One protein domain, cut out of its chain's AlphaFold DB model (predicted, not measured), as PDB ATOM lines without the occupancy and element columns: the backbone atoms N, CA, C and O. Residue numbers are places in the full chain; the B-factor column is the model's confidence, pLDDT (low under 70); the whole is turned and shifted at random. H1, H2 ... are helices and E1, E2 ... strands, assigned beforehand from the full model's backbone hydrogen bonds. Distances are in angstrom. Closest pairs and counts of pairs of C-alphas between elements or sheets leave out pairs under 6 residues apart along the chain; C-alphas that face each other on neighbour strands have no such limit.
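What this domain is: This is residues 1079 to 1157, 1200 to 1212 and 1232 to 1247 of the 1247 residues of the protein "Intu_longin_1 domain-containing protein" of Fusarium oxysporum f. sp. radicis-cucumerinum (UniProt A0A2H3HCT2). A twisted sheet of five strands is sandwiched between two helices: the long H1 covers one face on the side of E4 and E3, and the short H2 crosses the other face slantwise. The long link between E2 and H1, residues 1097 to 1112, swings wide at one end of the elongated outline. The printed part has 108 residues, in the chain order E1, E2, H1, E3, E4, E5, H2; the sheet's order is E2, E1, E5, E4, E3, all antiparallel, and the class is mixed, helices and strands. The whole is compact, with a radius of gyration of the C-alphas of 14.2 A and spans of 46 by 28 by 24 A.

How they stand to each other: Begin at inner strand E5, residues 1201 to 1210. On one side of it look for E1, residues 1082 to 1088, antiparallel at 165 degrees, with N 1085 and O 1206 2.9 A apart, within hydrogen-bond range. Next comes edge strand E2, residues 1093 to 1096, which forms a hairpin with E1; N 1086 and O 1095 are 2.8 A apart. On the other side of E5 is E4, residues 1147 to 1155, antiparallel at 167 degrees, with N 1150 and O 1207 at 2.8 A. E4 forms a hairpin with edge strand E3, residues 1138 to 1142, where N 1141 and O 1149 are 2.8 A apart. H1, residues 1113 to 1131, is on the sheet at a height of 9.6 A, over E4 and, only just, with 3 C-alphas, over E3. It runs along the strands, only just, at 28 degrees to E4 on the local plane; its closest C-alphas with E4 are those of Thr 1119 and Trp 1147, 7.0 A apart. H2, residues 1236 to 1244, is on the opposite face at a height of 9.5 A, a third layer, with a helix on each face of the sheet. It lies only just over E1, E5 and E4, with 3 C-alphas on each, and runs slantwise, only just, at 58 degrees to E1 on the local plane. Its closest C-alphas with E5 are those of Ile 1205 and Val 1240, 7.9 A apart. In H1 and H2 every O i to N i+4 pair is within hydrogen-bond range.

Where its parts are: Find C-alpha 1082 at (30.600, 15.141, 35.679), where E1 begins its 19.7 A. E2 runs 10.1 A and E3 14.1 A, while E4 runs 26.6 A and E5 28.0 A. H1 starts at C-alpha 1113, (14.371, 19.131, 28.775), and runs 27.2 A; H2, 12.1 A long, ends at C-alpha 1244, (35.287, 3.024, 43.657).

The domain as a whole: The C-alphas farthest apart, those of Tyr 1105 and Arg 1157, are 46.0 A from each other. Residues 1158 to 1199 and 1213 to 1231 are not printed, with C-alpha gaps of 9.1 A and 9.6 A. Mean pLDDT of the printed part is 78.4; 25 residues are under 70, among them 1103 to 1110 and 1132 to 1135.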
ATOM      1  N   GLY A1079      28.017  24.312  34.535       40.22
ATOM      2  CA  GLY A1079      28.275  23.806  33.185       40.22
ATOM      3  C   GLY A1079      29.419  22.793  33.039       40.22
ATOM      4  O   GLY A1079      29.620  22.323  31.921       40.22
ATOM      5  N   ASN A1080      30.180  22.472  34.099       51.31
ATOM      6  CA  ASN A1080      31.389  21.627  33.994       51.31
ATOM      7  C   ASN A1080      31.357  20.328  34.831       51.31
ATOM      8  O   ASN A1080      32.320  19.564  34.792       51.31
ATOM      9  N   ASN A1081      30.267  20.062  35.558       67.56
ATOM     10  CA  ASN A1081      30.135  18.866  36.395       67.56
ATOM     11  C   ASN A1081      30.155  17.572  35.563       67.56
ATOM     12  O   ASN A1081      29.612  17.512  34.454       67.56
ATOM     13  N   ILE A1082      30.739  16.522  36.143       80.25
ATOM     14  CA  ILE A1082      30.600  15.141  35.679       80.25
ATOM     15  C   ILE A1082      29.466  14.504  36.484       80.25
ATOM     16  O   ILE A1082      29.462  14.563  37.714       80.25
ATOM     17  N   TYR A1083      28.498  13.913  35.787       86.38
ATOM     18  CA  TYR A1083      27.477  13.069  36.400       86.38
ATOM     19  C   TYR A1083      27.877  11.606  36.249       86.38
ATOM     20  O   TYR A1083      28.439  11.221  35.223       86.38
ATOM     21  N   ASP A1084      27.546  10.790  37.241       88.00
ATOM     22  CA  ASP A1084      27.815   9.358  37.236       88.00
ATOM     23  C   ASP A1084      26.548   8.532  37.475       88.00
ATOM     24  O   ASP A1084      25.527   9.012  37.979       88.00
ATOM     25  N   LEU A1085      26.638   7.266  37.083       90.50
ATOM     26  CA  LEU A1085      25.775   6.194  37.547       90.50
ATOM     27  C   LEU A1085      26.635   4.949  37.762       90.50
ATOM     28  O   LEU A1085      27.419   4.584  36.889       90.50
ATOM     29  N   VAL A1086      26.468   4.303  38.914       90.12
ATOM     30  CA  VAL A1086      27.128   3.048  39.289       90.12
ATOM     31  C   VAL A1086      26.053   2.004  39.559       90.12
ATOM     32  O   VAL A1086      25.139   2.232  40.355       90.12
ATOM     33  N   TRP A1087      26.165   0.868  38.876       90.56
ATOM     34  CA  TRP A1087      25.321  -0.307  39.036       90.56
ATOM     35  C   TRP A1087      26.150  -1.467  39.578       90.56
ATOM     36  O   TRP A1087      27.115  -1.894  38.939       90.56
ATOM     37  N   ASP A1088      25.748  -1.994  40.729       88.50
ATOM     38  CA  ASP A1088      26.279  -3.224  41.310       88.50
ATOM     39  C   ASP A1088      25.212  -4.335  41.188       88.50
ATOM     40  O   ASP A1088      24.190  -4.290  41.883       88.50
ATOM     41  N   PRO A1089      25.409  -5.334  40.303       83.62
ATOM     42  CA  PRO A1089      24.470  -6.438  40.129       83.62
ATOM     43  C   PRO A1089      24.486  -7.460  41.276       83.62
ATOM     44  O   PRO A1089      23.542  -8.244  41.368       83.62
ATOM     45  N   VAL A1090      25.511  -7.469  42.136       82.94
ATOM     46  CA  VAL A1090      25.654  -8.417  43.252       82.94
ATOM     47  C   VAL A1090      24.881  -7.919  44.472       82.94
ATOM     48  O   VAL A1090      24.058  -8.649  45.024       82.94
ATOM     49  N   SER A1091      25.069  -6.654  44.864       81.94
ATOM     50  CA  SER A1091      24.270  -6.031  45.935       81.94
ATOM     51  C   SER A1091      22.885  -5.553  45.469       81.94
ATOM     52  O   SER A1091      22.034  -5.222  46.301       81.94
ATOM     53  N   LEU A1092      22.647  -5.551  44.149       87.88
ATOM     54  CA  LEU A1092      21.495  -4.961  43.457       87.88
ATOM     55  C   LEU A1092      21.335  -3.452  43.716       87.88
ATOM     56  O   LEU A1092      20.209  -2.953  43.688       87.88
ATOM     57  N   THR A1093      22.418  -2.706  43.958       89.94
ATOM     58  CA  THR A1093      22.361  -1.266  44.276       89.94
ATOM     59  C   THR A1093      22.621  -0.364  43.065       89.94
ATOM     60  O   THR A1093      23.454  -0.650  42.203       89.94
ATOM     61  N   VAL A1094      21.882   0.749  42.993       90.50
ATOM     62  CA  VAL A1094      22.051   1.817  41.996       90.50
ATOM     63  C   VAL A1094      22.382   3.121  42.713       90.50
ATOM     64  O   VAL A1094      21.564   3.637  43.477       90.50
ATOM     65  N   HIS A1095      23.537   3.695  42.389       88.00
ATOM     66  CA  HIS A1095      23.881   5.083  42.698       88.00
ATOM     67  C   HIS A1095      23.803   5.888  41.397       88.00
ATOM     68  O   HIS A1095      24.325   5.448  40.378       88.00
ATOM     69  N   SER A1096      23.153   7.055  41.390       88.00
ATOM     70  CA  SER A1096      23.047   7.903  40.192       88.00
ATOM     71  C   SER A1096      22.950   9.370  40.577       88.00
ATOM     72  O   SER A1096      22.050   9.747  41.318       88.00
ATOM     73  N   SER A1097      23.828  10.210  40.029       86.56
ATOM     74  CA  SER A1097      23.707  11.668  40.137       86.56
ATOM     75  C   SER A1097      23.093  12.314  38.895       86.56
ATOM     76  O   SER A1097      23.112  13.539  38.775       86.56
ATOM     77  N   ILE A1098      22.650  11.520  37.916       87.56
ATOM     78  CA  ILE A1098      22.120  12.032  36.650       87.56
ATOM     79  C   ILE A1098      20.790  12.739  36.948       87.56
ATOM     80  O   ILE A1098      19.892  12.081  37.477       87.56
ATOM     81  N   PRO A1099      20.612  14.036  36.629       86.19
ATOM     82  CA  PRO A1099      19.383  14.731  36.984       86.19
ATOM     83  C   PRO A1099      18.174  14.223  36.188       86.19
ATOM     84  O   PRO A1099      18.282  13.789  35.031       86.19
ATOM     85  N   ASN A1100      17.000  14.320  36.811       86.94
ATOM     86  CA  ASN A1100      15.722  13.961  36.202       86.94
ATOM     87  C   ASN A1100      15.446  14.815  34.948       86.94
ATOM     88  O   ASN A1100      16.039  15.877  34.749       86.94
ATOM     89  N   ILE A1101      14.534  14.359  34.091       85.56
ATOM     90  CA  ILE A1101      14.088  15.111  32.910       85.56
ATOM     91  C   ILE A1101      13.155  16.255  33.363       85.56
ATOM     92  O   ILE A1101      12.070  15.956  33.866       85.56
ATOM     93  N   PRO A1102      13.493  17.548  33.162       79.94
ATOM     94  CA  PRO A1102      12.650  18.654  33.625       79.94
ATOM     95  C   PRO A1102      11.245  18.637  33.011       79.94
ATOM     96  O   PRO A1102      11.090  18.481  31.798       79.94
ATOM     97  N   GLU A1103      10.202  18.830  33.825       67.12
ATOM     98  CA  GLU A1103       8.814  18.942  33.342       67.12
ATOM     99  C   GLU A1103       8.561  20.244  32.571       67.12
ATOM    100  O   GLU A1103       7.839  20.259  31.571       67.12
ATOM    101  N   VAL A1104       9.166  21.339  33.035       60.88
ATOM    102  CA  VAL A1104       9.027  22.677  32.457       60.88
ATOM    103  C   VAL A1104      10.092  22.888  31.381       60.88
ATOM    104  O   VAL A1104      11.243  22.485  31.531       60.88
ATOM    105  N   TYR A1105       9.709  23.550  30.287       57.47
ATOM    106  CA  TYR A1105      10.663  24.085  29.320       57.47
ATOM    107  C   TYR A1105      11.263  25.384  29.863       57.47
ATOM    108  O   TYR A1105      10.695  26.457  29.653       57.47
ATOM    109  N   ASP A1106      12.396  25.271  30.552       52.38
ATOM    110  CA  ASP A1106      13.300  26.393  30.783       52.38
ATOM    111  C   ASP A1106      14.553  26.219  29.911       52.38
ATOM    112  O   ASP A1106      15.239  25.196  29.975       52.38
ATOM    113  N   ASP A1107      14.814  27.207  29.053       54.12
ATOM    114  CA  ASP A1107      15.973  27.243  28.150       54.12
ATOM    115  C   ASP A1107      17.211  27.885  28.824       54.12
ATOM    116  O   ASP A1107      18.251  28.034  28.180       54.12
ATOM    117  N   THR A1108      17.111  28.321  30.090       50.84
ATOM    118  CA  THR A1108      18.205  28.999  30.814       50.84
ATOM    119  C   THR A1108      19.100  28.061  31.627       50.84
ATOM    120  O   THR A1108      20.235  28.431  31.936       50.84
ATOM    121  N   GLU A1109      18.650  26.840  31.930       58.53
ATOM    122  CA  GLU A1109      19.446  25.846  32.657       58.53
ATOM    123  C   GLU A1109      20.373  25.022  31.740       58.53
ATOM    124  O   GLU A1109      20.037  24.733  30.588       58.53
ATOM    125  N   PRO A1110      21.541  24.559  32.236       63.00
ATOM    126  CA  PRO A1110      22.472  23.756  31.445       63.00
ATOM    127  C   PRO A1110      21.981  22.328  31.138       63.00
ATOM    128  O   PRO A1110      22.614  21.665  30.317       63.00
ATOM    129  N   TRP A1111      20.891  21.870  31.769       77.88
ATOM    130  CA  TRP A1111      20.272  20.542  31.619       77.88
ATOM    131  C   TRP A1111      18.835  20.662  31.073       77.88
ATOM    132  O   TRP A1111      17.867  20.233  31.695       77.88
ATOM    133  N   SER A1112      18.679  21.297  29.906       81.38
ATOM    134  CA  SER A1112      17.359  21.550  29.307       81.38
ATOM    135  C   SER A1112      16.565  20.253  29.060       81.38
ATOM    136  O   SER A1112      17.145  19.199  28.789       81.38
ATOM    137  N   ARG A1113      15.222  20.308  29.069       82.94
ATOM    138  CA  ARG A1113      14.371  19.131  28.775       82.94
ATOM    139  C   ARG A1113      14.750  18.421  27.456       82.94
ATOM    140  O   ARG A1113      14.836  17.189  27.470       82.94
ATOM    141  N   PRO A1114      15.024  19.117  26.332       82.38
ATOM    142  CA  PRO A1114      15.528  18.476  25.116       82.38
ATOM    143  C   PRO A1114      16.921  17.843  25.253       82.38
ATOM    144  O   PRO A1114      17.184  16.838  24.588       82.38
ATOM    145  N   ASP A1115      17.823  18.403  26.060       83.56
ATOM    146  CA  ASP A1115      19.133  17.796  26.328       83.56
ATOM    147  C   ASP A1115      18.981  16.527  27.163       83.56
ATOM    148  O   ASP A1115      19.434  15.469  26.729       83.56
ATOM    149  N   ALA A1116      18.260  16.614  28.284       86.25
ATOM    150  CA  ALA A1116      17.981  15.507  29.193       86.25
ATOM    151  C   ALA A1116      17.318  14.320  28.474       86.25
ATOM    152  O   ALA A1116      17.767  13.184  28.603       86.25
ATOM    153  N   LEU A1117      16.294  14.567  27.648       86.75
ATOM    154  CA  LEU A1117      15.656  13.519  26.837       86.75
ATOM    155  C   LEU A1117      16.649  12.820  25.894       86.75
ATOM    156  O   LEU A1117      16.554  11.614  25.684       86.75
ATOM    157  N   ASN A1118      17.604  13.563  25.331       87.88
ATOM    158  CA  ASN A1118      18.590  13.038  24.390       87.88
ATOM    159  C   ASN A1118      19.706  12.255  25.104       87.88
ATOM    160  O   ASN A1118      20.083  11.180  24.641       87.88
ATOM    161  N   THR A1119      20.224  12.755  26.232       87.88
ATOM    162  CA  THR A1119      21.258  12.069  27.026       87.88
ATOM    163  C   THR A1119      20.727  10.784  27.654       87.88
ATOM    164  O   THR A1119      21.351   9.736  27.490       87.88
ATOM    165  N   HIS A1120      19.542  10.826  28.272       88.81
ATOM    166  CA  HIS A1120      18.877   9.647  28.834       88.81
ATOM    167  C   HIS A1120      18.554   8.593  27.763       88.81
ATOM    168  O   HIS A1120      18.818   7.410  27.970       88.81
ATOM    169  N   LEU A1121      18.051   8.998  26.587       88.00
ATOM    170  CA  LEU A1121      17.790   8.067  25.482       88.00
ATOM    171  C   LEU A1121      19.084   7.434  24.936       88.00
ATOM    172  O   LEU A1121      19.100   6.236  24.658       88.00
ATOM    173  N   HIS A1122      20.174   8.199  24.811       88.12
ATOM    174  CA  HIS A1122      21.479   7.644  24.433       88.12
ATOM    175  C   HIS A1122      22.005   6.648  25.479       88.12
ATOM    176  O   HIS A1122      22.441   5.568  25.091       88.12
ATOM    177  N   LEU A1123      21.920   6.955  26.779       88.56
ATOM    178  CA  LEU A1123      22.360   6.047  27.847       88.56
ATOM    179  C   LEU A1123      21.583   4.726  27.819       88.56
ATOM    180  O   LEU A1123      22.187   3.653  27.842       88.56
ATOM    181  N   VAL A1124      20.254   4.789  27.690       87.62
ATOM    182  CA  VAL A1124      19.405   3.594  27.587       87.62
ATOM    183  C   VAL A1124      19.714   2.783  26.321       87.62
ATOM    184  O   VAL A1124      19.822   1.559  26.389       87.62
ATOM    185  N   ASN A1125      19.920   3.431  25.172       87.38
ATOM    186  CA  ASN A1125      20.319   2.731  23.946       87.38
ATOM    187  C   ASN A1125      21.711   2.086  24.068       87.38
ATOM    188  O   ASN A1125      21.921   0.985  23.556       87.38
ATOM    189  N   LEU A1126      22.643   2.729  24.781       86.75
ATOM    190  CA  LEU A1126      23.969   2.186  25.065       86.75
ATOM    191  C   LEU A1126      23.857   0.938  25.954       86.75
ATOM    192  O   LEU A1126      24.405  -0.097  25.584       86.75
ATOM    193  N   TYR A1127      23.074   0.993  27.039       85.00
ATOM    194  CA  TYR A1127      22.753  -0.158  27.900       85.00
ATOM    195  C   TYR A1127      22.186  -1.344  27.098       85.00
ATOM    196  O   TYR A1127      22.660  -2.476  27.219       85.00
ATOM    197  N   ILE A1128      21.193  -1.097  26.234       83.00
ATOM    198  CA  ILE A1128      20.593  -2.142  25.382       83.00
ATOM    199  C   ILE A1128      21.663  -2.743  24.452       83.00
ATOM    200  O   ILE A1128      21.770  -3.964  24.319       83.00
ATOM    201  N   GLY A1129      22.505  -1.898  23.849       80.88
ATOM    202  CA  GLY A1129      23.596  -2.328  22.978       80.88
ATOM    203  C   GLY A1129      24.669  -3.163  23.688       80.88
ATOM    204  O   GLY A1129      25.148  -4.144  23.116       80.88
ATOM    205  N   THR A1130      25.037  -2.828  24.928       80.25
ATOM    206  CA  THR A1130      26.108  -3.511  25.680       80.25
ATOM    207  C   THR A1130      25.659  -4.789  26.385       80.25
ATOM    208  O   THR A1130      26.506  -5.631  26.693       80.25
ATOM    209  N   ARG A1131      24.351  -5.008  26.575       75.69
ATOM    210  CA  ARG A1131      23.803  -6.319  26.976       75.69
ATOM    211  C   ARG A1131      23.981  -7.376  25.879       75.69
ATOM    212  O   ARG A1131      24.339  -8.503  26.186       75.69
ATOM    213  N   SER A1132      23.868  -6.996  24.602       65.94
ATOM    214  CA  SER A1132      24.109  -7.909  23.465       65.94
ATOM    215  C   SER A1132      25.584  -8.305  23.249       65.94
ATOM    216  O   SER A1132      25.887  -9.104  22.364       65.94
ATOM    217  N   ARG A1133      26.525  -7.725  24.012       68.62
ATOM    218  CA  ARG A1133      27.978  -7.887  23.825       68.62
ATOM    219  C   ARG A1133      28.682  -8.085  25.167       68.62
ATOM    220  O   ARG A1133      29.205  -7.135  25.752       68.62
ATOM    221  N   SER A1134      28.730  -9.331  25.639       62.72
ATOM    222  CA  SER A1134      29.380  -9.681  26.914       62.72
ATOM    223  C   SER A1134      30.868  -9.307  26.963       62.72
ATOM    224  O   SER A1134      31.370  -8.965  28.026       62.72
ATOM    225  N   THR A1135      31.564  -9.328  25.821       69.56
ATOM    226  CA  THR A1135      33.010  -9.059  25.700       69.56
ATOM    227  C   THR A1135      33.389  -7.576  25.624       69.56
ATOM    228  O   THR A1135      34.572  -7.253  25.575       69.56
ATOM    229  N   ALA A1136      32.420  -6.656  25.592       72.94
ATOM    230  CA  ALA A1136      32.709  -5.225  25.639       72.94
ATOM    231  C   ALA A1136      32.995  -4.786  27.088       72.94
ATOM    232  O   ALA A1136      32.193  -5.078  27.976       72.94
ATOM    233  N   LEU A1137      34.110  -4.075  27.300       81.81
ATOM    234  CA  LEU A1137      34.536  -3.563  28.612       81.81
ATOM    235  C   LEU A1137      34.483  -2.034  28.725       81.81
ATOM    236  O   LEU A1137      34.218  -1.516  29.803       81.81
ATOM    237  N   GLU A1138      34.703  -1.301  27.632       84.88
ATOM    238  CA  GLU A1138      34.614   0.164  27.601       84.88
ATOM    239  C   GLU A1138      33.967   0.650  26.291       84.88
ATOM    240  O   GLU A1138      34.106   0.020  25.237       84.88
ATOM    241  N   ARG A1139      33.207   1.750  26.352       83.88
ATOM    242  CA  ARG A1139      32.569   2.398  25.192       83.88
ATOM    243  C   ARG A1139      32.377   3.890  25.454       83.88
ATOM    244  O   ARG A1139      31.919   4.266  26.526       83.88
ATOM    245  N   THR A1140      32.626   4.718  24.444       84.06
ATOM    246  CA  THR A1140      32.386   6.168  24.502       84.06
ATOM    247  C   THR A1140      31.494   6.596  23.344       84.06
ATOM    248  O   THR A1140      31.764   6.257  22.193       84.06
ATOM    249  N   GLU A1141      30.449   7.366  23.637       83.56
ATOM    250  CA  GLU A1141      29.569   7.993  22.650       83.56
ATOM    251  C   GLU A1141      29.462   9.505  22.885       83.56
ATOM    252  O   GLU A1141      29.675  10.006  23.991       83.56
ATOM    253  N   LYS A1142      29.111  10.246  21.827       82.81
ATOM    254  CA  LYS A1142      28.797  11.675  21.897       82.81
ATOM    255  C   LYS A1142      27.377  11.903  21.397       82.81
ATOM    256  O   LYS A1142      27.062  11.551  20.261       82.81
ATOM    257  N   SER A1143      26.529  12.505  22.226       82.25
ATOM    258  CA  SER A1143      25.159  12.841  21.847       82.25
ATOM    259  C   SER A1143      25.133  13.949  20.793       82.25
ATOM    260  O   SER A1143      26.011  14.816  20.728       82.25
ATOM    261  N   SER A1144      24.059  13.976  20.005       77.81
ATOM    262  CA  SER A1144      23.797  15.012  18.995       77.81
ATOM    263  C   SER A1144      23.657  16.439  19.555       77.81
ATOM    264  O   SER A1144      23.652  17.390  18.777       77.81
ATOM    265  N   ARG A1145      23.579  16.605  20.886       77.62
ATOM    266  CA  ARG A1145      23.596  17.904  21.586       77.62
ATOM    267  C   ARG A1145      24.869  18.139  22.413       77.62
ATOM    268  O   ARG A1145      24.879  18.948  23.331       77.62
ATOM    269  N   GLY A1146      25.962  17.451  22.084       78.06
ATOM    270  CA  GLY A1146      27.281  17.777  22.628       78.06
ATOM    271  C   GLY A1146      27.541  17.271  24.047       78.06
ATOM    272  O   GLY A1146      28.341  17.869  24.754       78.06
ATOM    273  N   TRP A1147      26.924  16.165  24.460       84.75
ATOM    274  CA  TRP A1147      27.280  15.476  25.706       84.75
ATOM    275  C   TRP A1147      28.132  14.245  25.411       84.75
ATOM    276  O   TRP A1147      27.793  13.470  24.520       84.75
ATOM    277  N   TRP A1148      29.218  14.056  26.152       87.31
ATOM    278  CA  TRP A1148      29.975  12.807  26.170       87.31
ATOM    279  C   TRP A1148      29.350  11.841  27.174       87.31
ATOM    280  O   TRP A1148      29.002  12.250  28.281       87.31
ATOM    281  N   ILE A1149      29.238  10.574  26.782       88.56
ATOM    282  CA  ILE A1149      28.814   9.460  27.632       88.56
ATOM    283  C   ILE A1149      29.887   8.378  27.510       88.56
ATOM    284  O   ILE A1149      30.123   7.860  26.418       88.56
ATOM    285  N   VAL A1150      30.540   8.050  28.618       88.44
ATOM    286  CA  VAL A1150      31.463   6.916  28.744       88.44
ATOM    287  C   VAL A1150      30.758   5.828  29.541       88.44
ATOM    288  O   VAL A1150      30.058   6.121  30.506       88.44
ATOM    289  N   TRP A1151      30.953   4.579  29.144       90.06
ATOM    290  CA  TRP A1151      30.513   3.392  29.862       90.06
ATOM    291  C   TRP A1151      31.693   2.447  30.065       90.06
ATOM    292  O   TRP A1151      32.461   2.211  29.126       90.06
ATOM    293  N   THR A1152      31.801   1.885  31.263       88.81
ATOM    294  CA  THR A1152      32.768   0.845  31.618       88.81
ATOM    295  C   THR A1152      32.083  -0.313  32.345       88.81
ATOM    296  O   THR A1152      31.145  -0.132  33.124       88.81
ATOM    297  N   ARG A1153      32.565  -1.529  32.087       86.88
ATOM    298  CA  ARG A1153      32.180  -2.770  32.762       86.88
ATOM    299  C   ARG A1153      33.411  -3.337  33.451       86.88
ATOM    300  O   ARG A1153      34.418  -3.599  32.796       86.88
ATOM    301  N   LEU A1154      33.306  -3.540  34.756       83.81
ATOM    302  CA  LEU A1154      34.341  -4.148  35.577       83.81
ATOM    303  C   LEU A1154      33.989  -5.618  35.798       83.81
ATOM    304  O   LEU A1154      32.837  -5.951  36.072       83.81
ATOM    305  N   LEU A1155      34.982  -6.486  35.646       82.44
ATOM    306  CA  LEU A1155      34.870  -7.916  35.919       82.44
ATOM    307  C   LEU A1155      35.468  -8.203  37.292       82.44
ATOM    308  O   LEU A1155      36.393  -7.498  37.706       82.44
ATOM    309  N   ASP A1156      34.953  -9.216  37.980       64.94
ATOM    310  CA  ASP A1156      35.524  -9.624  39.261       64.94
ATOM    311  C   ASP A1156      36.952 -10.176  39.079       64.94
ATOM    312  O   ASP A1156      37.268 -10.847  38.090       64.94
ATOM    313  N   ARG A1157      37.837  -9.858  40.027       45.34
ATOM    314  CA  ARG A1157      39.243 -10.267  40.022       45.34
ATOM    315  C   ARG A1157      39.493 -11.194  41.202       45.34
ATOM    316  O   ARG A1157      39.929 -10.762  42.264       45.34
ATOM    317  N   ASP A1200      31.974 -12.946  35.543       60.38
ATOM    318  CA  ASP A1200      31.135 -12.241  36.510       60.38
ATOM    319  C   ASP A1200      31.449 -10.739  36.526       60.38
ATOM    320  O   ASP A1200      32.602 -10.298  36.562       60.38
ATOM    321  N   VAL A1201      30.386  -9.939  36.436       72.75
ATOM    322  CA  VAL A1201      30.456  -8.481  36.324       72.75
ATOM    323  C   VAL A1201      30.343  -7.882  37.717       72.75
ATOM    324  O   VAL A1201      29.262  -7.892  38.297       72.75
ATOM    325  N   ALA A1202      31.440  -7.329  38.231       78.31
ATOM    326  CA  ALA A1202      31.494  -6.758  39.573       78.31
ATOM    327  C   ALA A1202      30.674  -5.460  39.686       78.31
ATOM    328  O   ALA A1202      29.816  -5.347  40.553       78.31
ATOM    329  N   LYS A1203      30.913  -4.482  38.798       86.38
ATOM    330  CA  LYS A1203      30.169  -3.206  38.717       86.38
ATOM    331  C   LYS A1203      30.136  -2.699  37.261       86.38
ATOM    332  O   LYS A1203      31.086  -2.904  36.502       86.38
ATOM    333  N   GLU A1204      29.071  -2.008  36.856       88.19
ATOM    334  CA  GLU A1204      29.005  -1.237  35.599       88.19
ATOM    335  C   GLU A1204      28.856   0.257  35.909       88.19
ATOM    336  O   GLU A1204      28.064   0.642  36.768       88.19
ATOM    337  N   ILE A1205      29.610   1.109  35.211       89.56
ATOM    338  CA  ILE A1205      29.694   2.549  35.490       89.56
ATOM    339  C   ILE A1205      29.431   3.347  34.213       89.56
ATOM    340  O   ILE A1205      29.886   2.990  33.126       89.56
ATOM    341  N   PHE A1206      28.699   4.449  34.349       89.38
ATOM    342  CA  PHE A1206      28.440   5.429  33.301       89.38
ATOM    343  C   PHE A1206      28.916   6.801  33.782       89.38
ATOM    344  O   PHE A1206      28.584   7.204  34.893       89.38
ATOM    345  N   LEU A1207      29.654   7.530  32.944       88.62
ATOM    346  CA  LEU A1207      30.117   8.896  33.207       88.62
ATOM    347  C   LEU A1207      29.608   9.830  32.105       88.62
ATOM    348  O   LEU A1207      29.785   9.550  30.918       88.62
ATOM    349  N   ILE A1208      28.996  10.950  32.485       87.50
ATOM    350  CA  ILE A1208      28.390  11.925  31.573       87.50
ATOM    351  C   ILE A1208      29.003  13.304  31.815       87.50
ATOM    352  O   ILE A1208      29.008  13.795  32.942       87.50
ATOM    353  N   ARG A1209      29.460  13.975  30.751       85.50
ATOM    354  CA  ARG A1209      29.970  15.356  30.815       85.50
ATOM    355  C   ARG A1209      29.537  16.155  29.593       85.50
ATOM    356  O   ARG A1209      29.547  15.643  28.471       85.50
ATOM    357  N   ARG A1210      29.206  17.433  29.777       81.56
ATOM    358  CA  ARG A1210      28.994  18.361  28.659       81.56
ATOM    359  C   ARG A1210      30.325  18.592  27.938       81.56
ATOM    360  O   ARG A1210      31.341  18.840  28.581       81.56
ATOM    361  N   ALA A1211      30.346  18.497  26.611       69.44
ATOM    362  CA  ALA A1211      31.528  18.859  25.840       69.44
ATOM    363  C   ALA A1211      31.715  20.380  25.907       69.44
ATOM    364  O   ALA A1211      30.814  21.134  25.543       69.44
ATOM    365  N   SER A1212      32.880  20.822  26.372       57.72
ATOM    366  CA  SER A1212      33.265  22.229  26.365       57.72
ATOM    367  C   SER A1212      33.865  22.614  25.012       57.72
ATOM    368  O   SER A1212      34.715  21.907  24.470       57.72
ATOM    369  N   ILE A1232      36.799  12.242  27.309       65.81
ATOM    370  CA  ILE A1232      35.902  13.121  28.098       65.81
ATOM    371  C   ILE A1232      36.614  14.320  28.775       65.81
ATOM    372  O   ILE A1232      36.022  15.061  29.562       65.81
ATOM    373  N   GLY A1233      37.906  14.519  28.492       60.09
ATOM    374  CA  GLY A1233      38.744  15.549  29.114       60.09
ATOM    375  C   GLY A1233      39.140  15.258  30.568       60.09
ATOM    376  O   GLY A1233      39.459  16.201  31.284       60.09
ATOM    377  N   VAL A1234      39.072  13.991  30.995       67.31
ATOM    378  CA  VAL A1234      39.573  13.429  32.268       67.31
ATOM    379  C   VAL A1234      40.045  11.993  31.986       67.31
ATOM    380  O   VAL A1234      39.541  11.366  31.050       67.31
ATOM    381  N   ASP A1235      40.994  11.471  32.767       73.88
ATOM    382  CA  ASP A1235      41.327  10.040  32.769       73.88
ATOM    383  C   ASP A1235      40.170   9.240  33.388       73.88
ATOM    384  O   ASP A1235      39.902   9.317  34.587       73.88
ATOM    385  N   THR A1236      39.463   8.479  32.554       74.19
ATOM    386  CA  THR A1236      38.272   7.725  32.960       74.19
ATOM    387  C   THR A1236      38.587   6.519  33.831       74.19
ATOM    388  O   THR A1236      37.709   6.092  34.572       74.19
ATOM    389  N   ARG A1237      39.800   5.955  33.759       77.69
ATOM    390  CA  ARG A1237      40.185   4.800  34.583       77.69
ATOM    391  C   ARG A1237      40.531   5.266  35.985       77.69
ATOM    392  O   ARG A1237      39.935   4.778  36.937       77.69
ATOM    393  N   ARG A1238      41.346   6.318  36.089       75.88
ATOM    394  CA  ARG A1238      41.638   6.962  37.374       75.88
ATOM    395  C   ARG A1238      40.380   7.528  38.049       75.88
ATOM    396  O   ARG A1238      40.214   7.330  39.246       75.88
ATOM    397  N   TYR A1239      39.470   8.167  37.302       78.88
ATOM    398  CA  TYR A1239      38.178   8.617  37.851       78.88
ATOM    399  C   TYR A1239      37.379   7.438  38.427       78.88
ATOM    400  O   TYR A1239      36.819   7.549  39.510       78.88
ATOM    401  N   VAL A1240      37.324   6.307  37.712       80.38
ATOM    402  CA  VAL A1240      36.625   5.096  38.171       80.38
ATOM    403  C   VAL A1240      37.285   4.500  39.417       80.38
ATOM    404  O   VAL A1240      36.573   4.155  40.350       80.38
ATOM    405  N   GLU A1241      38.613   4.424  39.477       80.25
ATOM    406  CA  GLU A1241      39.347   3.943  40.658       80.25
ATOM    407  C   GLU A1241      39.111   4.846  41.883       80.25
ATOM    408  O   GLU A1241      38.775   4.354  42.958       80.25
ATOM    409  N   GLU A1242      39.203   6.170  41.727       75.94
ATOM    410  CA  GLU A1242      38.933   7.126  42.812       75.94
ATOM    411  C   GLU A1242      37.449   7.130  43.238       75.94
ATOM    412  O   GLU A1242      37.163   7.269  44.424       75.94
ATOM    413  N   LEU A1243      36.505   6.899  42.313       77.44
ATOM    414  CA  LEU A1243      35.073   6.741  42.612       77.44
ATOM    415  C   LEU A1243      34.766   5.422  43.347       77.44
ATOM    416  O   LEU A1243      33.889   5.391  44.204       77.44
ATOM    417  N   LEU A1244      35.470   4.334  43.021       76.50
ATOM    418  CA  LEU A1244      35.287   3.024  43.657       76.50
ATOM    419  C   LEU A1244      35.878   2.946  45.064       76.50
ATOM    420  O   LEU A1244      35.329   2.248  45.906       76.50
ATOM    421  N   ASN A1245      36.948   3.692  45.342       72.19
ATOM    422  CA  ASN A1245      37.481   3.841  46.701       72.19
ATOM    423  C   ASN A1245      36.542   4.647  47.631       72.19
ATOM    424  O   ASN A1245      36.798   4.739  48.828       72.19
ATOM    425  N   LEU A1246      35.482   5.237  47.069       66.12
ATOM    426  CA  LEU A1246      34.498   6.114  47.709       66.12
ATOM    427  C   LEU A1246      33.090   5.467  47.795       66.12
ATOM    428  O   LEU A1246      32.238   5.992  48.512       66.12
ATOM    429  N   LEU A1247      32.858   4.337  47.097       59.84
ATOM    430  CA  LEU A1247      31.583   3.592  46.998       59.84
ATOM    431  C   LEU A1247      31.726   2.087  47.317       59.84
ATOM    432  O   LEU A1247      31.587   1.744  48.507       59.84
TER     433      LEU A1247